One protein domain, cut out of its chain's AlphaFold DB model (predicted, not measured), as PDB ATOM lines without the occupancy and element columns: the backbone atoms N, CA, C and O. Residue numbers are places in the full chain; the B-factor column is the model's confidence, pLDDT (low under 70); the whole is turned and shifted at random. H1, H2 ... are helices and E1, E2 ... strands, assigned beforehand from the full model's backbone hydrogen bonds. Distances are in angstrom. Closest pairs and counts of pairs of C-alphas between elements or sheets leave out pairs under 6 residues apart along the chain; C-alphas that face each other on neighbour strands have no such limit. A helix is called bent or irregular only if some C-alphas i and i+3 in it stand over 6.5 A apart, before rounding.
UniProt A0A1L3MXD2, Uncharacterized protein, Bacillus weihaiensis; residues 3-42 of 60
ATOM      1  N   ILE A   3     -42.154 -12.048  -2.466       85.94
ATOM      2  CA  ILE A   3     -41.821 -13.182  -1.600       85.94
ATOM      3  C   ILE A   3     -42.700 -13.087  -0.355       85.94
ATOM      4  O   ILE A   3     -42.679 -12.076   0.341       85.94
ATOM      5  N   TYR A   4     -43.471 -14.131  -0.089       85.81
ATOM      6  CA  TYR A   4     -44.259 -14.317   1.120       85.81
ATOM      7  C   TYR A   4     -43.573 -15.384   1.959       85.81
ATOM      8  O   TYR A   4     -43.299 -16.484   1.480       85.81
ATOM      9  N   ARG A   5     -43.273 -15.056   3.208       76.56
ATOM     10  CA  ARG A   5     -42.614 -15.977   4.129       76.56
ATOM     11  C   ARG A   5     -43.641 -16.536   5.096       76.56
ATOM     12  O   ARG A   5     -44.479 -15.800   5.607       76.56
ATOM     13  N   HIS A   6     -43.565 -17.836   5.319       78.94
ATOM     14  CA  HIS A   6     -44.331 -18.561   6.318       78.94
ATOM     15  C   HIS A   6     -43.340 -19.243   7.263       78.94
ATOM     16  O   HIS A   6     -42.220 -19.559   6.875       78.94
ATOM     17  N   GLU A   7     -43.766 -19.556   8.480       76.62
ATOM     18  CA  GLU A   7     -42.953 -20.278   9.472       76.62
ATOM     19  C   GLU A   7     -42.344 -21.596   8.956       76.62
ATOM     20  O   GLU A   7     -41.304 -22.029   9.437       76.62
ATOM     21  N   LYS A   8     -42.979 -22.243   7.969       81.81
ATOM     22  CA  LYS A   8     -42.570 -23.555   7.441       81.81
ATOM     23  C   LYS A   8     -42.012 -23.500   6.017       81.81
ATOM     24  O   LYS A   8     -41.693 -24.546   5.459       81.81
ATOM     25  N   GLY A   9     -41.936 -22.323   5.394       83.75
ATOM     26  CA  GLY A   9     -41.554 -22.233   3.986       83.75
ATOM     27  C   GLY A   9     -41.666 -20.842   3.373       83.75
ATOM     28  O   GLY A   9     -42.042 -19.867   4.017       83.75
ATOM     29  N   ILE A  10     -41.340 -20.759   2.084       87.94
ATOM     30  CA  ILE A  10     -41.279 -19.505   1.332       87.94
ATOM     31  C   ILE A  10     -42.115 -19.657   0.063       87.94
ATOM     32  O   ILE A  10     -41.953 -20.612  -0.692       87.94
ATOM     33  N   ILE A  11     -43.007 -18.703  -0.177       89.81
ATOM     34  CA  ILE A  11     -43.858 -18.635  -1.363       89.81
ATOM     35  C   ILE A  11     -43.392 -17.452  -2.207       89.81
ATOM     36  O   ILE A  11     -43.363 -16.316  -1.745       89.81
ATOM     37  N   MET A  12     -43.051 -17.697  -3.467       89.94
ATOM     38  CA  MET A  12     -42.610 -16.662  -4.403       89.94
ATOM     39  C   MET A  12     -43.649 -16.505  -5.514       89.94
ATOM     40  O   MET A  12     -44.024 -17.477  -6.162       89.94
ATOM     41  N   SER A  13     -44.112 -15.281  -5.748       90.12
ATOM     42  CA  SER A  13     -45.098 -14.945  -6.777       90.12
ATOM     43  C   SER A  13     -44.498 -13.973  -7.791       90.12
ATOM     44  O   SER A  13     -44.024 -12.892  -7.437       90.12
ATOM     45  N   GLY A  14     -44.485 -14.330  -9.073       91.00
ATOM     46  CA  GLY A  14     -43.935 -13.480 -10.128       91.00
ATOM     47  C   GLY A  14     -43.778 -14.210 -11.452       91.00
ATOM     48  O   GLY A  14     -44.320 -15.299 -11.639       91.00
ATOM     49  N   ARG A  15     -43.009 -13.622 -12.373       95.94
ATOM     50  CA  ARG A  15     -42.670 -14.297 -13.630       95.94
ATOM     51  C   ARG A  15     -41.749 -15.475 -13.323       95.94
ATOM     52  O   ARG A  15     -40.828 -15.348 -12.519       95.94
ATOM     53  N   ALA A  16     -41.963 -16.607 -13.991       93.31
ATOM     54  CA  ALA A  16     -41.228 -17.843 -13.705       93.31
ATOM     55  C   ALA A  16     -39.701 -17.665 -13.770       93.31
ATOM     56  O   ALA A  16     -38.965 -18.232 -12.966       93.31
ATOM     57  N   TRP A  17     -39.213 -16.848 -14.702       95.50
ATOM     58  CA  TRP A  17     -37.785 -16.590 -14.845       95.50
ATOM     59  C   TRP A  17     -37.211 -15.738 -13.705       95.50
ATOM     60  O   TRP A  17     -36.112 -16.029 -13.248       95.50
ATOM     61  N   GLU A  18     -37.962 -14.761 -13.189       92.75
ATOM     62  CA  GLU A  18     -37.536 -13.937 -12.047       92.75
ATOM     63  C   GLU A  18     -37.402 -14.799 -10.792       92.75
ATOM     64  O   GLU A  18     -36.461 -14.652 -10.017       92.75
ATOM     65  N   VAL A  19     -38.344 -15.730 -10.601       91.00
ATOM     66  CA  VAL A  19     -38.306 -16.690  -9.493       91.00
ATOM     67  C   VAL A  19     -37.072 -17.584  -9.617       91.00
ATOM     68  O   VAL A  19     -36.351 -17.768  -8.640       91.00
ATOM     69  N   ARG A  20     -36.775 -18.091 -10.821       93.38
ATOM     70  CA  ARG A  20     -35.582 -18.918 -11.076       93.38
ATOM     71  C   ARG A  20     -34.280 -18.164 -10.824       93.38
ATOM     72  O   ARG A  20     -33.353 -18.741 -10.267       93.38
ATOM     73  N   GLU A  21     -34.191 -16.908 -11.248       95.19
ATOM     74  CA  GLU A  21     -33.010 -16.072 -11.028       95.19
ATOM     75  C   GLU A  21     -32.796 -15.801  -9.537       95.19
ATOM     76  O   GLU A  21     -31.702 -16.032  -9.021       95.19
ATOM     77  N   LYS A  22     -33.862 -15.441  -8.816       90.88
ATOM     78  CA  LYS A  22     -33.784 -15.213  -7.371       90.88
ATOM     79  C   LYS A  22     -33.444 -16.473  -6.585       90.88
ATOM     80  O   LYS A  22     -32.627 -16.398  -5.678       90.88
ATOM     81  N   LEU A  23     -33.974 -17.637  -6.959       91.75
ATOM     82  CA  LEU A  23     -33.575 -18.908  -6.340       91.75
ATOM     83  C   LEU A  23     -32.082 -19.211  -6.536       91.75
ATOM     84  O   LEU A  23     -31.442 -19.715  -5.619       91.75
ATOM     85  N   LYS A  24     -31.501 -18.876  -7.697       92.56
ATOM     86  CA  LYS A  24     -30.055 -19.041  -7.934       92.56
ATOM     87  C   LYS A  24     -29.210 -18.095  -7.087       92.56
ATOM     88  O   LYS A  24     -28.117 -18.469  -6.679       92.56
ATOM     89  N   GLU A  25     -29.679 -16.872  -6.878       91.56
ATOM     90  CA  GLU A  25     -29.009 -15.893  -6.024       91.56
ATOM     91  C   GLU A  25     -29.041 -16.346  -4.561       91.56
ATOM     92  O   GLU A  25     -27.990 -16.484  -3.939       91.56
ATOM     93  N   TYR A  26     -30.224 -16.692  -4.046       90.44
ATOM     94  CA  TYR A  26     -30.391 -17.142  -2.665       90.44
ATOM     95  C   TYR A  26     -29.729 -18.486  -2.378       90.44
ATOM     96  O   TYR A  26     -29.176 -18.648  -1.299       90.44
ATOM     97  N   GLY A  27     -29.678 -19.408  -3.344       90.25
ATOM     98  CA  GLY A  27     -28.953 -20.673  -3.185       90.25
ATOM     99  C   GLY A  27     -27.433 -20.518  -3.027       90.25
ATOM    100  O   GLY A  27     -26.775 -21.454  -2.591       90.25
ATOM    101  N   LYS A  28     -26.857 -19.352  -3.362       92.56
ATOM    102  CA  LYS A  28     -25.444 -19.040  -3.067       92.56
ATOM    103  C   LYS A  28     -25.248 -18.466  -1.666       92.56
ATOM    104  O   LYS A  28     -24.154 -18.564  -1.124       92.56
ATOM    105  N   ILE A  29     -26.280 -17.818  -1.131       90.56
ATOM    106  CA  ILE A  29     -26.250 -17.109   0.153       90.56
ATOM    107  C   ILE A  29     -26.637 -18.066   1.285       90.56
ATOM    108  O   ILE A  29     -26.014 -18.058   2.341       90.56
ATOM    109  N   TYR A  30     -27.648 -18.900   1.044       89.31
ATOM    110  CA  TYR A  30     -28.218 -19.830   2.005       89.31
ATOM    111  C   TYR A  30     -28.050 -21.268   1.498       89.31
ATOM    112  O   TYR A  30     -28.708 -21.654   0.528       89.31
ATOM    113  N   PRO A  31     -27.185 -22.071   2.142       87.88
ATOM    114  CA  PRO A  31     -27.007 -23.485   1.813       87.88
ATOM    115  C   PRO A  31     -28.294 -24.295   1.984       87.88
ATOM    116  O   PRO A  31     -28.563 -25.215   1.210       87.88
ATOM    117  N   THR A  32     -29.098 -23.955   2.995       89.25
ATOM    118  CA  THR A  32     -30.353 -24.646   3.294       89.25
ATOM    119  C   THR A  32     -31.549 -23.699   3.344       89.25
ATOM    120  O   THR A  32     -31.443 -22.518   3.676       89.25
ATOM    121  N   LEU A  33     -32.740 -24.244   3.065       86.25
ATOM    122  CA  LEU A  33     -33.992 -23.494   3.194       86.25
ATOM    123  C   LEU A  33     -34.254 -23.066   4.649       86.25
ATOM    124  O   LEU A  33     -34.826 -22.007   4.875       86.25
ATOM    125  N   GLN A  34     -33.817 -23.867   5.626       86.81
ATOM    126  CA  GLN A  34     -33.950 -23.549   7.051       86.81
ATOM    127  C   GLN A  34     -33.129 -22.311   7.424       86.81
ATOM    128  O   GLN A  34     -33.656 -21.398   8.053       86.81
ATOM    129  N   GLU A  35     -31.875 -22.233   6.974       86.06
ATOM    130  CA  GLU A  35     -31.034 -21.047   7.180       86.06
ATOM    131  C   GLU A  35     -31.603 -19.820   6.474       86.06
ATOM    132  O   GLU A  35     -31.557 -18.726   7.031       86.06
ATOM    133  N   TRP A  36     -32.193 -19.991   5.289       86.25
ATOM    134  CA  TRP A  36     -32.864 -18.890   4.601       86.25
ATOM    135  C   TRP A  36     -34.062 -18.359   5.404       86.25
ATOM    136  O   TRP A  36     -34.191 -17.150   5.600       86.25
ATOM    137  N   ILE A  37     -34.913 -19.252   5.921       86.12
ATOM    138  CA  ILE A  37     -36.052 -18.874   6.770       86.12
ATOM    139  C   ILE A  37     -35.555 -18.167   8.039       86.12
ATOM    140  O   ILE A  37     -36.089 -17.117   8.392       86.12
ATOM    141  N   GLN A  38     -34.510 -18.692   8.685       84.62
ATOM    142  CA  GLN A  38     -33.987 -18.173   9.949       84.62
ATOM    143  C   GLN A  38     -33.266 -16.825   9.801       84.62
ATOM    144  O   GLN A  38     -33.445 -15.939  10.636       84.62
ATOM    145  N   ALA A  39     -32.465 -16.641   8.749       78.69
ATOM    146  CA  ALA A  39     -31.656 -15.439   8.561       78.69
ATOM    147  C   ALA A  39     -32.510 -14.168   8.452       78.69
ATOM    148  O   ALA A  39     -32.164 -13.126   9.013       78.69
ATOM    149  N   GLU A  40     -33.653 -14.250   7.769       67.25
ATOM    150  CA  GLU A  40     -34.515 -13.091   7.542       67.25
ATOM    151  C   GLU A  40     -35.557 -12.847   8.658       67.25
ATOM    152  O   GLU A  40     -36.310 -11.875   8.556       67.25
ATOM    153  N   LEU A  41     -35.607 -13.681   9.711       62.12
ATOM    154  CA  LEU A  41     -36.374 -13.411  10.946       62.12
ATOM    155  C   LEU A  41     -35.697 -12.357  11.835       62.12
ATOM    156  O   LEU A  41     -36.350 -11.735  12.666       62.12
ATOM    157  N   THR A  42     -34.402 -12.114  11.624       52.38
ATOM    158  CA  THR A  42     -33.605 -11.111  12.353       52.38
ATOM    159  C   THR A  42     -33.890  -9.671  11.909       52.38
ATOM    160  O   THR A  42     -33.408  -8.722  12.523       52.38
TER     161      THR A  42
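This is residues 3 to 42 of the 60 residues of an uncharacterized protein of Bacillus weihaiensis (UniProt A0A1L3MXD2). A strand hairpin, E1 and E2, and two helices make a small triangle with few contacts across it: H1 starts beside the far end of E2 and slants away from the hairpin, then the chain folds back and H2, crosswise to H1, comes close to the turn end of the hairpin. The helices meet only loosely, and residues 33 to 41 of H2 are the part that comes near the two strands. The printed part has 40 residues, with two named strands and then two named helices in the order E1, E2, H1, H2; the sheet E1 - E2 is antiparallel, and the class is mixed, helices and strands. The whole is compact, with a radius of gyration of the C-alphas of 10.2 A, and the C-alphas span 27 by 20 by 14 A.

The sheet has two strands. E1 is residues 3 to 6, from C-alpha 3 at (-41.821, -13.182, -1.600), and measures 9.9 A from first to last C-alpha. E2, the longest strand, is residues 9 to 13 and measures 13.5 A. H1, the longest helix, is residues 16 to 29, 20.4 A from C-alpha 16 at (-41.228, -17.843, -13.705) to C-alpha 29. H2 is residues 33 to 42, 15.4 A, and ends with C-alpha 42 at (-33.605, -11.111, 12.353). It is neither bent nor irregular, but only just: C-alphas 39 and 42 are 6.1 A apart.

E1 and E2 form a hairpin, antiparallel, with 155 degrees between their directions. N 4 and O 11 are 2.7 A apart and N 11 and O 4 are 2.8 A apart, both within hydrogen-bond range. The C-alphas of Tyr 4 and Ile 11 face each other at 5.0 A. The closest C-alphas of E2 and H2 are those of Gly 9 and Ile 37, 7.0 A apart; those of E1 and H2 are of Arg 5 and Ile 37, at 7.6 A. The closest C-alphas of E2 and H1 are those of Met 12 and Val 19, at 6.7 A. E1 and H1 are apart. H1 and H2 are close but not clearly touching, their closest C-alphas being those of Tyr 26 and Trp 36 at 7.9 A, and their lines are about perpendicular, at 80 degrees. Of the O i to N i+4 pairs, 8 of 10 in H1 and 3 of 6 in H2 are within hydrogen-bond range.

The two C-alphas farthest apart are those of Trp 17 and Thr 42, at 28.1 A. The printed part has no cut, and the links E1 to E2, E2 to H1 and H1 to H2 are tight. The mean pLDDT of the printed part is 86.2, and residues 40 to 42 are under 70.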